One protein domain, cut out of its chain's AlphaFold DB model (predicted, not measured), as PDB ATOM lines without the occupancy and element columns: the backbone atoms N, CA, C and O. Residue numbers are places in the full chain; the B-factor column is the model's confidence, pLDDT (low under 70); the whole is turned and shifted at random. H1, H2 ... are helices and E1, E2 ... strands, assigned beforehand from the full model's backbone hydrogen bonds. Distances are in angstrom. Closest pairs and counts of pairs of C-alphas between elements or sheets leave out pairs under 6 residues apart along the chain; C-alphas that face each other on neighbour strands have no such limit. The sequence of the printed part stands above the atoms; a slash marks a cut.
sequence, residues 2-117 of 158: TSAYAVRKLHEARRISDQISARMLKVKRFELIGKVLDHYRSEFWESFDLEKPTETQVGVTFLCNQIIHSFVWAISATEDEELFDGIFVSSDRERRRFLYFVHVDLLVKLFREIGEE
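Overview. This is residues 2 to 117 of the 158 residues of an uncharacterized protein of Nocardiopsis dassonvillei (UniProt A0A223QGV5). A strongly twisted, five-stranded sheet curls round one helix, H4, and a second helix, H5, is on the same face of the sheet. H1 packs on H4, away from the sheet, while two very short helices, H2 and H3, lie far out toward opposite ends of the whole. The printed part has 116 residues, with five named helices and five named strands in the order H1 H2 E1 H3 E2 H4 E3 E4 E5 H5; the sheet runs E2 - E1 - E5 - E4 - E3, all antiparallel. The class is mixed, helices and strands. The whole is compact, with a radius of gyration of the C-alphas of 14.6 A and spans of 40 by 33 by 23 A.

Arrangement. The edge strands of the sheet are E2, residues 54 to 59, and E3, residues 70 to 77; the inner ones are E1, residues 24 to 31, E5, residues 98 to 103, and E4, residues 84 to 91. From edge to edge the strands' lines turn by 122 degrees. E2 and E1 are antiparallel at 135 degrees, with N 27 and O 56 within hydrogen-bond range at 2.9 A. E1 bends by 56 degrees at residue 27, and its C-alphas 27 to 31 face those of E5, with N 30 and O 99 at 2.8 A. E3, E4 and E5 form a meander, each strand the antiparallel neighbour of the one before, made of two hairpins. Between E5 and E4, N 89 and O 100 are 2.8 A apart; between E4 and E3, N 74 and O 88 are 3.0 A apart. H4, residues 60 to 68, is on the sheet, and its closest C-alphas to E4 are those of Gln 66 and Ser 91, 4.8 A apart. H5, residues 104 to 115, is on the same face at a height over the sheet of 9.9 A, over none of the strands. H4 and H5 are apart. H1, residues 2 to 12, is not on the sheet; it touches H4, the closest C-alphas being those of Ala 4 and Cys 64 at 4.9 A, at a steep tilt of 42 degrees, opposite ways. H1 only just touches H5, with 3 pairs of C-alphas within 8 A, made by residues 111 to 114 of H5 alone; the closest are those of Ser 3 and Phe 111, 7.3 A. H2, residues 18 to 21, only just touches H4, with 3 such pairs; the closest are those of Ser 21 and Val 60, 6.4 A. H3, residues 44 to 47, only grazes the sheet and touches no helix. In H1, H4 and H5 every O i to N i+4 pair is within hydrogen-bond range; H2 and H3 are too short for such a pair.

Along the chain. H1 begins at C-alpha 2, (28.231, -23.397, -90.343), and is 15.2 A long. H2 measures 4.9 A and H3 5.2 A. E1 is 20.1 A long and starts at C-alpha 24, (18.496, -13.514, -106.127). E2 spans 16.3 A, H4 12.3 A, E3 18.7 A, E4 21.0 A and E5 16.4 A. H5, 16.1 A long, ends at C-alpha 115, (15.515, -25.377, -92.866).

Size, cuts and confidence. The two C-alphas farthest apart are those of Arg 14 and Asp 80, at 42.5 A. The printed part has no cut. The link from E1 to H3, residues 32 to 43, is long; its C-alphas lie 16 to 22 A from the mean of all C-alphas. The mean pLDDT of the printed part is 92.0, and residues 80 to 82, in the link from E3 to E4, are under 70.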
ATOM      1  N   THR A   2      28.839 -22.048 -90.282       91.19
ATOM      2  CA  THR A   2      28.231 -23.397 -90.343       91.19
ATOM      3  C   THR A   2      26.929 -23.462 -91.144       91.19
ATOM      4  O   THR A   2      26.799 -24.324 -92.006       91.19
ATOM      5  N   SER A   3      26.001 -22.518 -90.948       92.44
ATOM      6  CA  SER A   3      24.729 -22.494 -91.688       92.44
ATOM      7  C   SER A   3      24.928 -22.326 -93.197       92.44
ATOM      8  O   SER A   3      24.330 -23.053 -93.978       92.44
ATOM      9  N   ALA A   4      25.830 -21.438 -93.630       94.12
ATOM     10  CA  ALA A   4      26.141 -21.266 -95.052       94.12
ATOM     11  C   ALA A   4      26.798 -22.516 -95.659       94.12
ATOM     12  O   ALA A   4      26.509 -22.876 -96.800       94.12
ATOM     13  N   TYR A   5      27.655 -23.204 -94.896       94.62
ATOM     14  CA  TYR A   5      28.224 -24.483 -95.320       94.62
ATOM     15  C   TYR A   5      27.150 -25.569 -95.450       94.62
ATOM     16  O   TYR A   5      27.135 -26.287 -96.447       94.62
ATOM     17  N   ALA A   6      26.221 -25.652 -94.493       94.81
ATOM     18  CA  ALA A   6      25.086 -26.569 -94.556       94.81
ATOM     19  C   ALA A   6      24.214 -26.298 -95.792       94.81
ATOM     20  O   ALA A   6      23.949 -27.222 -96.555       94.81
ATOM     21  N   VAL A   7      23.865 -25.032 -96.060       94.50
ATOM     22  CA  VAL A   7      23.133 -24.630 -97.274       94.50
ATOM     23  C   VAL A   7      23.884 -25.049 -98.536       94.50
ATOM     24  O   VAL A   7      23.300 -25.664 -99.424       94.50
ATOM     25  N   ARG A   8      25.193 -24.786 -98.614       93.38
ATOM     26  CA  ARG A   8      26.011 -25.217 -99.754       93.38
ATOM     27  C   ARG A   8      25.988 -26.739 -99.929       93.38
ATOM     28  O   ARG A   8      25.905 -27.209-101.057       93.38
ATOM     29  N   LYS A   9      26.041 -27.511 -98.841       93.75
ATOM     30  CA  LYS A   9      25.988 -28.978 -98.908       93.75
ATOM     31  C   LYS A   9      24.626 -29.504 -99.340       93.75
ATOM     32  O   LYS A   9      24.577 -30.423-100.150       93.75
ATOM     33  N   LEU A  10      23.542 -28.904 -98.860       93.00
ATOM     34  CA  LEU A  10      22.190 -29.223 -99.316       93.00
ATOM     35  C   LEU A  10      22.015 -28.887-100.803       93.00
ATOM     36  O   LEU A  10      21.452 -29.686-101.549       93.00
ATOM     37  N   HIS A  11      22.565 -27.755-101.252       92.12
ATOM     38  CA  HIS A  11      22.576 -27.356-102.661       92.12
ATOM     39  C   HIS A  11      23.332 -28.362-103.541       92.12
ATOM     40  O   HIS A  11      22.768 -28.879-104.504       92.12
ATOM     41  N   GLU A  12      24.568 -28.717-103.163       90.75
ATOM     42  CA  GLU A  12      25.393 -29.726-103.851       90.75
ATOM     43  C   GLU A  12      24.692 -31.097-103.906       90.75
ATOM     44  O   GLU A  12      24.760 -31.793-104.917       90.75
ATOM     45  N   ALA A  13      23.973 -31.472-102.844       90.31
ATOM     46  CA  ALA A  13      23.229 -32.726-102.755       90.31
ATOM     47  C   ALA A  13      21.863 -32.705-103.470       90.31
ATOM     48  O   ALA A  13      21.135 -33.697-103.383       90.31
ATOM     49  N   ARG A  14      21.493 -31.604-104.148       89.00
ATOM     50  CA  ARG A  14      20.173 -31.407-104.781       89.00
ATOM     51  C   ARG A  14      19.007 -31.599-103.794       89.00
ATOM     52  O   ARG A  14      17.979 -32.181-104.126       89.00
ATOM     53  N   ARG A  15      19.188 -31.115-102.559       88.38
ATOM     54  CA  ARG A  15      18.213 -31.149-101.448       88.38
ATOM     55  C   ARG A  15      17.595 -29.779-101.149       88.38
ATOM     56  O   ARG A  15      17.069 -29.581-100.066       88.38
ATOM     57  N   ILE A  16      17.696 -28.859-102.101       91.25
ATOM     58  CA  ILE A  16      17.048 -27.546-102.097       91.25
ATOM     59  C   ILE A  16      16.255 -27.460-103.400       91.25
ATOM     60  O   ILE A  16      16.761 -27.927-104.429       91.25
ATOM     61  N   SER A  17      15.047 -26.894-103.378       91.44
ATOM     62  CA  SER A  17      14.271 -26.685-104.606       91.44
ATOM     63  C   SER A  17      15.008 -25.796-105.602       91.44
ATOM     64  O   SER A  17      15.825 -24.932-105.252       91.44
ATOM     65  N   ASP A  18      14.665 -25.954-106.878       89.19
ATOM     66  CA  ASP A  18      15.203 -25.077-107.915       89.19
ATOM     67  C   ASP A  18      14.772 -23.614-107.704       89.19
ATOM     68  O   ASP A  18      15.526 -22.702-108.047       89.19
ATOM     69  N   GLN A  19      13.615 -23.375-107.073       88.75
ATOM     70  CA  GLN A  19      13.126 -22.032-106.760       88.75
ATOM     71  C   GLN A  19      14.039 -21.304-105.764       88.75
ATOM     72  O   GLN A  19      14.446 -20.167-106.021       88.75
ATOM     73  N   ILE A  20      14.381 -21.936-104.636       90.25
ATOM     74  CA  ILE A  20      15.289 -21.324-103.654       90.25
ATOM     75  C   ILE A  20      16.702 -21.219-104.238       90.25
ATOM     76  O   ILE A  20      17.351 -20.182-104.097       90.25
ATOM     77  N   SER A  21      17.159 -22.254-104.946       91.00
ATOM     78  CA  SER A  21      18.466 -22.285-105.612       91.00
ATOM     79  C   SER A  21      18.663 -21.120-106.594       91.00
ATOM     80  O   SER A  21      19.718 -20.481-106.596       91.00
ATOM     81  N   ALA A  22      17.638 -20.796-107.391       92.12
ATOM     82  CA  ALA A  22      17.677 -19.723-108.385       92.12
ATOM     83  C   ALA A  22      17.434 -18.318-107.805       92.12
ATOM     84  O   ALA A  22      17.427 -17.330-108.544       92.12
ATOM     85  N   ARG A  23      17.214 -18.195-106.490       93.94
ATOM     86  CA  ARG A  23      16.844 -16.922-105.876       93.94
ATOM     87  C   ARG A  23      17.993 -15.917-105.895       93.94
ATOM     88  O   ARG A  23      19.133 -16.212-105.529       93.94
ATOM     89  N   MET A  24      17.631 -14.681-106.219       97.25
ATOM     90  CA  MET A  24      18.496 -13.514-106.127       97.25
ATOM     91  C   MET A  24      18.218 -12.757-104.821       97.25
ATOM     92  O   MET A  24      17.082 -12.392-104.516       97.25
ATOM     93  N   LEU A  25      19.265 -12.556-104.025       97.44
ATOM     94  CA  LEU A  25      19.221 -11.957-102.695       97.44
ATOM     95  C   LEU A  25      19.711 -10.511-102.769       97.44
ATOM     96  O   LEU A  25      20.811 -10.260-103.261       97.44
ATOM     97  N   LYS A  26      18.909  -9.566-102.273       98.06
ATOM     98  CA  LYS A  26      19.273  -8.143-102.240       98.06
ATOM     99  C   LYS A  26      20.299  -7.882-101.140       98.06
ATOM    100  O   LYS A  26      20.022  -8.150 -99.978       98.06
ATOM    101  N   VAL A  27      21.456  -7.343-101.499       98.25
ATOM    102  CA  VAL A  27      22.548  -7.012-100.571       98.25
ATOM    103  C   VAL A  27      23.099  -5.627-100.895       98.25
ATOM    104  O   VAL A  27      22.916  -5.125-102.007       98.25
ATOM    105  N   LYS A  28      23.800  -5.008 -99.944       98.25
ATOM    106  CA  LYS A  28      24.568  -3.785-100.212       98.25
ATOM    107  C   LYS A  28      25.989  -4.167-100.617       98.25
ATOM    108  O   LYS A  28      26.561  -5.097-100.051       98.25
ATOM    109  N   ARG A  29      26.553  -3.460-101.591       98.06
ATOM    110  CA  ARG A  29      27.929  -3.616-102.070       98.06
ATOM    111  C   ARG A  29      28.681  -2.303-101.909       98.06
ATOM    112  O   ARG A  29      28.149  -1.259-102.270       98.06
ATOM    113  N   PHE A  30      29.918  -2.379-101.446       97.81
ATOM    114  CA  PHE A  30      30.821  -1.242-101.295       97.81
ATOM    115  C   PHE A  30      32.052  -1.461-102.167       97.81
ATOM    116  O   PHE A  30      32.583  -2.574-102.230       97.81
ATOM    117  N   GLU A  31      32.473  -0.413-102.865       96.88
ATOM    118  CA  GLU A  31      33.622  -0.440-103.768       96.88
ATOM    119  C   GLU A  31      34.931  -0.331-102.981       96.88
ATOM    120  O   GLU A  31      35.007   0.353-101.956       96.88
ATOM    121  N   LEU A  32      35.978  -0.996-103.467       95.69
ATOM    122  CA  LEU A  32      37.333  -0.794-102.964       95.69
ATOM    123  C   LEU A  32      37.841   0.589-103.404       95.69
ATOM    124  O   LEU A  32      37.980   0.843-104.599       95.69
ATOM    125  N   ILE A  33      38.168   1.453-102.444       92.69
ATOM    126  CA  ILE A  33      38.742   2.791-102.689       92.69
ATOM    127  C   ILE A  33      40.195   2.901-102.234       92.69
ATOM    128  O   ILE A  33      40.967   3.691-102.775       92.69
ATOM    129  N   GLY A  34      40.568   2.107-101.234       85.12
ATOM    130  CA  GLY A  34      41.892   2.112-100.644       85.12
ATOM    131  C   GLY A  34      42.787   1.015-101.206       85.12
ATOM    132  O   GLY A  34      42.636   0.516-102.322       85.12
ATOM    133  N   LYS A  35      43.753   0.607-100.384       88.25
ATOM    134  CA  LYS A  35      44.573  -0.563-100.692       88.25
ATOM    135  C   LYS A  35      43.777  -1.830-100.417       88.25
ATOM    136  O   LYS A  35      43.003  -1.901 -99.464       88.25
ATOM    137  N   VAL A  36      44.030  -2.846-101.238       88.62
ATOM    138  CA  VAL A  36      43.549  -4.203-100.993       88.62
ATOM    139  C   VAL A  36      44.011  -4.631 -99.595       88.62
ATOM    140  O   VAL A  36      45.184  -4.451 -99.259       88.62
ATOM    141  N   LEU A  37      43.093  -5.186 -98.800       88.25
ATOM    142  CA  LEU A  37      43.405  -5.719 -97.472       88.25
ATOM    143  C   LEU A  37      44.484  -6.803 -97.552       88.25
ATOM    144  O   LEU A  37      44.702  -7.405 -98.596       88.25
ATOM    145  N   ASP A  38      45.174  -7.091 -96.468       86.69
ATOM    146  CA  ASP A  38      46.091  -8.226 -96.377       86.69
ATOM    147  C   ASP A  38      46.180  -8.655 -94.911       86.69
ATOM    148  O   ASP A  38      45.444  -8.152 -94.071       86.69
ATOM    149  N   HIS A  39      47.030  -9.623 -94.583       81.44
ATOM    150  CA  HIS A  39      47.136 -10.107 -93.202       81.44
ATOM    151  C   HIS A  39      47.664  -9.046 -92.219       81.44
ATOM    152  O   HIS A  39      47.567  -9.246 -91.014       81.44
ATOM    153  N   TYR A  40      48.222  -7.936 -92.717       79.56
ATOM    154  CA  TYR A  40      48.747  -6.830 -91.916       79.56
ATOM    155  C   TYR A  40      47.798  -5.626 -91.867       79.56
ATOM    156  O   TYR A  40      48.046  -4.702 -91.097       79.56
ATOM    157  N   ARG A  41      46.733  -5.621 -92.679       76.44
ATOM    158  CA  ARG A  41      45.688  -4.592 -92.702       76.44
ATOM    159  C   ARG A  41      44.334  -5.235 -92.492       76.44
ATOM    160  O   ARG A  41      43.794  -5.865 -93.404       76.44
ATOM    161  N   SER A  42      43.799  -5.063 -91.292       74.25
ATOM    162  CA  SER A  42      42.536  -5.677 -90.871       74.25
ATOM    163  C   SER A  42      41.361  -4.693 -90.882       74.25
ATOM    164  O   SER A  42      40.201  -5.106 -90.882       74.25
ATOM    165  N   GLU A  43      41.665  -3.400 -90.963       85.75
ATOM    166  CA  GLU A  43      40.752  -2.267 -90.897       85.75
ATOM    167  C   GLU A  43      39.991  -2.109 -92.219       85.75
ATOM    168  O   GLU A  43      40.258  -1.230 -93.039       85.75
ATOM    169  N   PHE A  44      39.025  -2.997 -92.464       89.38
ATOM    170  CA  PHE A  44      38.265  -3.001 -93.716       89.38
ATOM    171  C   PHE A  44      37.516  -1.685 -93.974       89.38
ATOM    172  O   PHE A  44      37.329  -1.316 -95.132       89.38
ATOM    173  N   TRP A  45      37.130  -0.957 -92.925       90.38
ATOM    174  CA  TRP A  45      36.456   0.339 -93.031       90.38
ATOM    175  C   TRP A  45      37.316   1.438 -93.673       90.38
ATOM    176  O   TRP A  45      36.761   2.411 -94.167       90.38
ATOM    177  N   GLU A  46      38.642   1.282 -93.737       91.19
ATOM    178  CA  GLU A  46      39.527   2.219 -94.451       91.19
ATOM    179  C   GLU A  46      39.736   1.834 -95.926       91.19
ATOM    180  O   GLU A  46      40.114   2.661 -96.758       91.19
ATOM    181  N   SER A  47      39.517   0.563 -96.270       92.88
ATOM    182  CA  SER A  47      39.739   0.039 -97.622       92.88
ATOM    183  C   SER A  47      38.532   0.215 -98.546       92.88
ATOM    184  O   SER A  47      38.715   0.298 -99.765       92.88
ATOM    185  N   PHE A  48      37.319   0.265 -97.995       95.12
ATOM    186  CA  PHE A  48      36.064   0.299 -98.753       95.12
ATOM    187  C   PHE A  48      35.273   1.589 -98.507       95.12
ATOM    188  O   PHE A  48      35.288   2.129 -97.406       95.12
ATOM    189  N   ASP A  49      34.547   2.058 -99.524       95.50
ATOM    190  CA  ASP A  49      33.666   3.230 -99.409       95.50
ATOM    191  C   ASP A  49      32.357   2.842 -98.716       95.50
ATOM    192  O   ASP A  49      31.392   2.468 -99.383       95.50
ATOM    193  N   LEU A  50      32.334   2.883 -97.381       93.44
ATOM    194  CA  LEU A  50      31.155   2.535 -96.579       93.44
ATOM    195  C   LEU A  50      30.034   3.586 -96.639       93.44
ATOM    196  O   LEU A  50      28.890   3.275 -96.309       93.44
ATOM    197  N   GLU A  51      30.332   4.805 -97.089       93.62
ATOM    198  CA  GLU A  51      29.360   5.900 -97.171       93.62
ATOM    199  C   GLU A  51      28.468   5.795 -98.415       93.62
ATOM    200  O   GLU A  51      27.348   6.310 -98.424       93.62
ATOM    201  N   LYS A  52      28.937   5.109 -99.468       93.62
ATOM    202  CA  LYS A  52      28.222   4.978-100.750       93.62
ATOM    203  C   LYS A  52      27.897   3.522-101.101       93.62
ATOM    204  O   LYS A  52      28.421   2.987-102.084       93.62
ATOM    205  N   PRO A  53      26.995   2.858-100.351       95.94
ATOM    206  CA  PRO A  53      26.530   1.527-100.714       95.94
ATOM    207  C   PRO A  53      25.787   1.542-102.053       95.94
ATOM    208  O   PRO A  53      24.908   2.367-102.293       95.94
ATOM    209  N   THR A  54      26.069   0.548-102.889       97.81
ATOM    210  CA  THR A  54      25.258   0.212-104.062       97.81
ATOM    211  C   THR A  54      24.378  -0.991-103.744       97.81
ATOM    212  O   THR A  54      24.881  -2.041-103.338       97.81
ATOM    213  N   GLU A  55      23.067  -0.878-103.947       97.81
ATOM    214  CA  GLU A  55      22.181  -2.042-103.883       97.81
ATOM    215  C   GLU A  55      22.459  -2.982-105.058       97.81
ATOM    216  O   GLU A  55      22.501  -2.574-106.218       97.81
ATOM    217  N   THR A  56      22.641  -4.264-104.763       97.88
ATOM    218  CA  THR A  56      22.859  -5.293-105.777       97.88
ATOM    219  C   THR A  56      22.127  -6.574-105.409       97.88
ATOM    220  O   THR A  56      21.580  -6.717-104.315       97.88
ATOM    221  N   GLN A  57      22.104  -7.520-106.339       97.88
ATOM    222  CA  GLN A  57      21.532  -8.836-106.122       97.88
ATOM    223  C   GLN A  57      22.577  -9.920-106.354       97.88
ATOM    224  O   GLN A  57      23.313  -9.887-107.340       97.88
ATOM    225  N   VAL A  58      22.620 -10.901-105.457       97.75
ATOM    226  CA  VAL A  58      23.548 -12.033-105.530       97.75
ATOM    227  C   VAL A  58      22.811 -13.356-105.363       97.75
ATOM    228  O   VAL A  58      21.830 -13.436-104.631       97.75
ATOM    229  N   GLY A  59      23.279 -14.409-106.030       97.25
ATOM    230  CA  GLY A  59      22.701 -15.746-105.868       97.25
ATOM    231  C   GLY A  59      23.027 -16.365-104.505       97.25
ATOM    232  O   GLY A  59      24.055 -16.047-103.896       97.25
ATOM    233  N   VAL A  60      22.197 -17.312-104.060       96.12
ATOM    234  CA  VAL A  60      22.373 -18.038-102.785       96.12
ATOM    235  C   VAL A  60      23.764 -18.669-102.676       96.12
ATOM    236  O   VAL A  60      24.466 -18.463-101.683       96.12
ATOM    237  N   THR A  61      24.217 -19.380-103.713       94.38
ATOM    238  CA  THR A  61      25.538 -20.032-103.728       94.38
ATOM    239  C   THR A  61      26.680 -19.019-103.649       94.38
ATOM    240  O   THR A  61      27.675 -19.264-102.967       94.38
ATOM    241  N   PHE A  62      26.546 -17.866-104.313       96.81
ATOM    242  CA  PHE A  62      27.553 -16.807-104.247       96.81
ATOM    243  C   PHE A  62      27.675 -16.266-102.824       96.81
ATOM    244  O   PHE A  62      28.785 -16.206-102.297       96.81
ATOM    245  N   LEU A  63      26.546 -15.929-102.193       97.12
ATOM    246  CA  LEU A  63      26.525 -15.443-100.817       97.12
ATOM    247  C   LEU A  63      27.131 -16.476 -99.857       97.12
ATOM    248  O   LEU A  63      28.006 -16.136 -99.061       97.12
ATOM    249  N   CYS A  64      26.737 -17.748 -99.972       96.19
ATOM    250  CA  CYS A  64      27.306 -18.819 -99.153       96.19
ATOM    251  C   CYS A  64      28.827 -18.919 -99.334       96.19
ATOM    252  O   CYS A  64      29.554 -19.071 -98.355       96.19
ATOM    253  N   ASN A  65      29.327 -18.771-100.564       95.75
ATOM    254  CA  ASN A  65      30.763 -18.764-100.825       95.75
ATOM    255  C   ASN A  65      31.473 -17.552-100.203       95.75
ATOM    256  O   ASN A  65      32.575 -17.731 -99.689       95.75
ATOM    257  N   GLN A  66      30.862 -16.360-100.196       96.62
ATOM    258  CA  GLN A  66      31.432 -15.196 -99.502       96.62
ATOM    259  C   GLN A  66      31.548 -15.433 -97.993       96.62
ATOM    260  O   GLN A  66      32.545 -15.043 -97.401       96.62
ATOM    261  N   ILE A  67      30.557 -16.101 -97.393       96.44
ATOM    262  CA  ILE A  67      30.532 -16.428 -95.961       96.44
ATOM    263  C   ILE A  67      31.553 -17.517 -95.603       96.44
ATOM    264  O   ILE A  67      32.210 -17.424 -94.576       96.44
ATOM    265  N   ILE A  68      31.660 -18.580 -96.406       95.81
ATOM    266  CA  ILE A  68      32.533 -19.731 -96.111       95.81
ATOM    267  C   ILE A  68      34.007 -19.380 -96.330       95.81
ATOM    268  O   ILE A  68      34.859 -19.809 -95.559       95.81
ATOM    269  N   HIS A  69      34.303 -18.620 -97.387       94.00
ATOM    270  CA  HIS A  69      35.669 -18.250 -97.781       94.00
ATOM    271  C   HIS A  69      36.004 -16.809 -97.404       94.00
ATOM    272  O   HIS A  69      36.808 -16.164 -98.084       94.00
ATOM    273  N   SER A  70      35.338 -16.279 -96.377       93.81
ATOM    274  CA  SER A  70      35.457 -14.887 -95.958       93.81
ATOM    275  C   SER A  70      36.892 -14.564 -95.553       93.81
ATOM    276  O   SER A  70      37.440 -15.182 -94.645       93.81
ATOM    277  N   PHE A  71      37.471 -13.562 -96.205       94.12
ATOM    278  CA  PHE A  71      38.650 -12.856 -95.716       94.12
ATOM    279  C   PHE A  71      38.226 -11.730 -94.769       94.12
ATOM    280  O   PHE A  71      38.782 -11.583 -93.689       94.12
ATOM    281  N   VAL A  72      37.201 -10.964 -95.160       94.56
ATOM    282  CA  VAL A  72      36.511 -10.027 -94.269       94.56
ATOM    283  C   VAL A  72      35.275 -10.725 -93.724       94.56
ATOM    284  O   VAL A  72      34.430 -11.162 -94.507       94.56
ATOM    285  N   TRP A  73      35.186 -10.822 -92.401       94.38
ATOM    286  CA  TRP A  73      34.007 -11.262 -91.661       94.38
ATOM    287  C   TRP A  73      33.848 -10.357 -90.444       94.38
ATOM    288  O   TRP A  73      34.614 -10.474 -89.487       94.38
ATOM    289  N   ALA A  74      32.874  -9.454 -90.480       93.56
ATOM    290  CA  ALA A  74      32.611  -8.545 -89.374       93.56
ATOM    291  C   ALA A  74      31.117  -8.458 -89.077       93.56
ATOM    292  O   ALA A  74      30.281  -8.453 -89.982       93.56
ATOM    293  N   ILE A  75      30.801  -8.409 -87.789       92.75
ATOM    294  CA  ILE A  75      29.455  -8.154 -87.290       92.75
ATOM    295  C   ILE A  75      29.220  -6.649 -87.370       92.75
ATOM    296  O   ILE A  75      30.096  -5.867 -87.009       92.75
ATOM    297  N   SER A  76      28.049  -6.268 -87.857       91.50
ATOM    298  CA  SER A  76      27.545  -4.907 -87.790       91.50
ATOM    299  C   SER A  76      26.521  -4.824 -86.662       91.50
ATOM    300  O   SER A  76      25.717  -5.744 -86.469       91.50
ATOM    301  N   ALA A  77      26.621  -3.761 -85.873       87.00
ATOM    302  CA  ALA A  77      25.736  -3.455 -84.763       87.00
ATOM    303  C   ALA A  77      25.570  -1.935 -84.683       87.00
ATOM    304  O   ALA A  77      26.504  -1.190 -84.993       87.00
ATOM    305  N   THR A  78      24.386  -1.483 -84.289       77.56
ATOM    306  CA  THR A  78      24.075  -0.059 -84.123       77.56
ATOM    307  C   THR A  78      24.456   0.446 -82.728       77.56
ATOM    308  O   THR A  78      24.522  -0.334 -81.784       77.56
ATOM    309  N   GLU A  79      24.717   1.750 -82.586       70.62
ATOM    310  CA  GLU A  79      25.102   2.355 -81.296       70.62
ATOM    311  C   GLU A  79      23.924   2.502 -80.316       70.62
ATOM    312  O   GLU A  79      24.120   2.372 -79.111       70.62
ATOM    313  N   ASP A  80      22.706   2.738 -80.816       67.00
ATOM    314  CA  ASP A  80      21.536   3.033 -79.967       67.00
ATOM    315  C   ASP A  80      20.840   1.782 -79.411       67.00
ATOM    316  O   ASP A  80      20.119   1.843 -78.415       67.00
ATOM    317  N   GLU A  81      21.092   0.625 -80.011       55.97
ATOM    318  CA  GLU A  81      20.634  -0.670 -79.535       55.97
ATOM    319  C   GLU A  81      21.715  -1.674 -79.947       55.97
ATOM    320  O   GLU A  81      22.028  -1.735 -81.133       55.97
ATOM    321  N   GLU A  82      22.271  -2.478 -79.033       56.88
ATOM    322  CA  GLU A  82      23.224  -3.579 -79.316       56.88
ATOM    323  C   GLU A  82      22.635  -4.684 -80.240       56.88
ATOM    324  O   GLU A  82      23.010  -5.858 -80.183       56.88
ATOM    325  N   LEU A  83      21.664  -4.346 -81.089       77.81
ATOM    326  CA  LEU A  83      21.087  -5.188 -82.103       77.81
ATOM    327  C   LEU A  83      22.046  -5.311 -83.281       77.81
ATOM    328  O   LEU A  83      22.305  -4.396 -84.058       77.81
ATOM    329  N   PHE A  84      22.534  -6.532 -83.412       89.44
ATOM    330  CA  PHE A  84      23.054  -7.082 -84.645       89.44
ATOM    331  C   PHE A  84      22.103  -6.798 -85.820       89.44
ATOM    332  O   PHE A  84      21.015  -7.376 -85.883       89.44
ATOM    333  N   ASP A  85      22.524  -5.955 -86.763       92.44
ATOM    334  CA  ASP A  85      21.742  -5.598 -87.957       92.44
ATOM    335  C   ASP A  85      22.213  -6.355 -89.211       92.44
ATOM    336  O   ASP A  85      21.488  -6.482 -90.204       92.44
ATOM    337  N   GLY A  86      23.409  -6.940 -89.171       94.94
ATOM    338  CA  GLY A  86      23.916  -7.747 -90.265       94.94
ATOM    339  C   GLY A  86      25.406  -8.021 -90.205       94.94
ATOM    340  O   GLY A  86      26.080  -7.831 -89.196       94.94
ATOM    341  N   ILE A  87      25.933  -8.509 -91.323       96.19
ATOM    342  CA  ILE A  87      27.351  -8.842 -91.462       96.19
ATOM    343  C   ILE A  87      27.965  -8.152 -92.668       96.19
ATOM    344  O   ILE A  87      27.354  -8.081 -93.737       96.19
ATOM    345  N   PHE A  88      29.217  -7.739 -92.511       96.94
ATOM    346  CA  PHE A  88      30.111  -7.425 -93.612       96.94
ATOM    347  C   PHE A  88      30.908  -8.669 -93.988       96.94
ATOM    348  O   PHE A  88      31.566  -9.286 -93.145       96.94
ATOM    349  N   VAL A  89      30.849  -9.036 -95.266       97.06
ATOM    350  CA  VAL A  89      31.533 -10.210 -95.801       97.06
ATOM    351  C   VAL A  89      32.206  -9.916 -97.126       97.06
ATOM    352  O   VAL A  89      31.654  -9.270 -98.018       97.06
ATOM    353  N   SER A  90      33.407 -10.454 -97.281       96.62
ATOM    354  CA  SER A  90      34.076 -10.543 -98.569       96.62
ATOM    355  C   SER A  90      35.039 -11.711 -98.563       96.62
ATOM    356  O   SER A  90      35.861 -11.842 -97.659       96.62
ATOM    357  N   SER A  91      34.987 -12.537 -99.600       95.56
ATOM    358  CA  SER A  91      35.955 -13.612 -99.808       95.56
ATOM    359  C   SER A  91      37.346 -13.086-100.157       95.56
ATOM    360  O   SER A  91      37.497 -11.932-100.573       95.56
ATOM    361  N   ASP A  92      38.366 -13.948-100.067       92.50
ATOM    362  CA  ASP A  92      39.720 -13.594-100.525       92.50
ATOM    363  C   ASP A  92      39.733 -13.113-101.983       92.50
ATOM    364  O   ASP A  92      40.449 -12.177-102.335       92.50
ATOM    365  N   ARG A  93      38.905 -13.712-102.842       93.38
ATOM    366  CA  ARG A  93      38.813 -13.296-104.241       93.38
ATOM    367  C   ARG A  93      38.160 -11.923-104.373       93.38
ATOM    368  O   ARG A  93      38.703 -11.058-105.058       93.38
ATOM    369  N   GLU A  94      37.012 -11.729-103.725       95.38
ATOM    370  CA  GLU A  94      36.200 -10.519-103.901       95.38
ATOM    371  C   GLU A  94      36.771  -9.294-103.183       95.38
ATOM    372  O   GLU A  94      36.545  -8.186-103.661       95.38
ATOM    373  N   ARG A  95      37.610  -9.451-102.145       93.94
ATOM    374  CA  ARG A  95      38.160  -8.314-101.369       93.94
ATOM    375  C   ARG A  95      39.009  -7.345-102.194       93.94
ATOM    376  O   ARG A  95      39.330  -6.254-101.743       93.94
ATOM    377  N   ARG A  96      39.415  -7.763-103.396       94.44
ATOM    378  CA  ARG A  96      40.135  -6.937-104.376       94.44
ATOM    379  C   ARG A  96      39.215  -5.969-105.127       94.44
ATOM    380  O   ARG A  96      39.703  -5.204-105.949       94.44
ATOM    381  N   ARG A  97      37.901  -6.060-104.921       95.31
ATOM    382  CA  ARG A  97      36.883  -5.321-105.674       95.31
ATOM    383  C   ARG A  97      35.783  -4.794-104.770       95.31
ATOM    384  O   ARG A  97      35.469  -3.614-104.833       95.31
ATOM    385  N   PHE A  98      35.202  -5.671-103.954       97.19
ATOM    386  CA  PHE A  98      33.943  -5.393-103.285       97.19
ATOM    387  C   PHE A  98      33.913  -5.923-101.858       97.19
ATOM    388  O   PHE A  98      34.430  -7.002-101.576       97.19
ATOM    389  N   LEU A  99      33.213  -5.191-101.002       97.44
ATOM    390  CA  LEU A  99      32.701  -5.661 -99.721       97.44
ATOM    391  C   LEU A  99      31.180  -5.773 -99.815       97.44
ATOM    392  O   LEU A  99      30.540  -4.934-100.447       97.44
ATOM    393  N   TYR A 100      30.590  -6.786 -99.187       98.25
ATOM    394  CA  TYR A 100      29.142  -6.961 -99.159       98.25
ATOM    395  C   TYR A 100      28.617  -6.805 -97.737       98.25
ATOM    396  O   TYR A 100      29.197  -7.363 -96.811       98.25
ATOM    397  N   PHE A 101      27.498  -6.105 -97.578       97.88
ATOM    398  CA  PHE A 101      26.715  -6.115 -96.348       97.88
ATOM    399  C   PHE A 101      25.412  -6.875 -96.551       97.88
ATOM    400  O   PHE A 101      24.681  -6.664 -97.528       97.88
ATOM    401  N   VAL A 102      25.132  -7.761 -95.604       97.69
ATOM    402  CA  VAL A 102      24.003  -8.683 -95.632       97.69
ATOM    403  C   VAL A 102      23.203  -8.475 -94.357       97.69
ATOM    404  O   VAL A 102      23.693  -8.766 -93.267       97.69
ATOM    405  N   HIS A 103      21.977  -7.981 -94.511       96.19
ATOM    406  CA  HIS A 103      21.086  -7.718 -93.385       96.19
ATOM    407  C   HIS A 103      20.722  -9.017 -92.655       96.19
ATOM    408  O   HIS A 103      20.516 -10.057 -93.296       96.19
ATOM    409  N   VAL A 104      20.591  -8.959 -91.331       94.56
ATOM    410  CA  VAL A 104      20.254 -10.125 -90.502       94.56
ATOM    411  C   VAL A 104      18.939 -10.773 -90.932       94.56
ATOM    412  O   VAL A 104      18.888 -11.990 -91.103       94.56
ATOM    413  N   ASP A 105      17.907  -9.975 -91.211       94.69
ATOM    414  CA  ASP A 105      16.594 -10.492 -91.625       94.69
ATOM    415  C   ASP A 105      16.672 -11.349 -92.885       94.69
ATOM    416  O   ASP A 105      15.975 -12.357 -93.004       94.69
ATOM    417  N   LEU A 106      17.545 -10.979 -93.825       96.00
ATOM    418  CA  LEU A 106      17.752 -11.744 -95.045       96.00
ATOM    419  C   LEU A 106      18.372 -13.110 -94.739       96.00
ATOM    420  O   LEU A 106      17.933 -14.113 -95.299       96.00
ATOM    421  N   LEU A 107      19.369 -13.156 -93.849       95.12
ATOM    422  CA  LEU A 107      20.014 -14.403 -93.427       95.12
ATOM    423  C   LEU A 107      19.038 -15.303 -92.670       95.12
ATOM    424  O   LEU A 107      18.920 -16.482 -92.996       95.12
ATOM    425  N   VAL A 108      18.323 -14.746 -91.690       94.94
ATOM    426  CA  VAL A 108      17.340 -15.481 -90.883       94.94
ATOM    427  C   VAL A 108      16.247 -16.046 -91.776       94.94
ATOM    428  O   VAL A 108      15.943 -17.234 -91.689       94.94
ATOM    429  N   LYS A 109      15.695 -15.224 -92.675       94.88
ATOM    430  CA  LYS A 109      14.665 -15.653 -93.619       94.88
ATOM    431  C   LYS A 109      15.168 -16.764 -94.533       94.88
ATOM    432  O   LYS A 109      14.511 -17.791 -94.637       94.88
ATOM    433  N   LEU A 110      16.339 -16.593 -95.148       95.19
ATOM    434  CA  LEU A 110      16.918 -17.596 -96.041       95.19
ATOM    435  C   LEU A 110      17.163 -18.929 -95.323       95.19
ATOM    436  O   LEU A 110      16.801 -19.982 -95.838       95.19
ATOM    437  N   PHE A 111      17.782 -18.896 -94.141       94.69
ATOM    438  CA  PHE A 111      18.094 -20.119 -93.403       94.69
ATOM    439  C   PHE A 111      16.850 -20.802 -92.850       94.69
ATOM    440  O   PHE A 111      16.809 -22.030 -92.838       94.69
ATOM    441  N   ARG A 112      15.838 -20.036 -92.429       94.12
ATOM    442  CA  ARG A 112      14.553 -20.594 -92.007       94.12
ATOM    443  C   ARG A 112      13.833 -21.256 -93.175       94.12
ATOM    444  O   ARG A 112      13.467 -22.414 -93.053       94.12
ATOM    445  N   GLU A 113      13.713 -20.567 -94.310       92.62
ATOM    446  CA  GLU A 113      13.063 -21.115 -95.506       92.62
ATOM    447  C   GLU A 113      13.725 -22.420 -95.970       92.62
ATOM    448  O   GLU A 113      13.019 -23.375 -96.263       92.62
ATOM    449  N   ILE A 114      15.062 -22.496 -95.980       92.75
ATOM    450  CA  ILE A 114      15.783 -23.734 -96.335       92.75
ATOM    451  C   ILE A 114      15.619 -24.812 -95.255       92.75
ATOM    452  O   ILE A 114      15.502 -25.992 -95.570       92.75
ATOM    453  N   GLY A 115      15.646 -24.432 -93.976       90.88
ATOM    454  CA  GLY A 115      15.515 -25.377 -92.866       90.88
ATOM    455  C   GLY A 115      14.117 -25.985 -92.732       90.88
ATOM    456  O   GLY A 115      13.986 -27.093 -92.223       90.88
ATOM    457  N   GLU A 116      13.092 -25.268 -93.189       91.06
ATOM    458  CA  GLU A 116      11.690 -25.700 -93.217       91.06
ATOM    459  C   GLU A 116      11.299 -26.344 -94.558       91.06
ATOM    460  O   GLU A 116      10.165 -26.791 -94.724       91.06
ATOM    461  N   GLU A 117      12.217 -26.396 -95.527       86.94
ATOM    462  CA  GLU A 117      11.934 -26.916 -96.858       86.94
ATOM    463  C   GLU A 117      11.758 -28.442 -96.850       86.94
ATOM    464  O   GLU A 117      12.639 -29.200 -96.439       86.94
TER     465      GLU A 117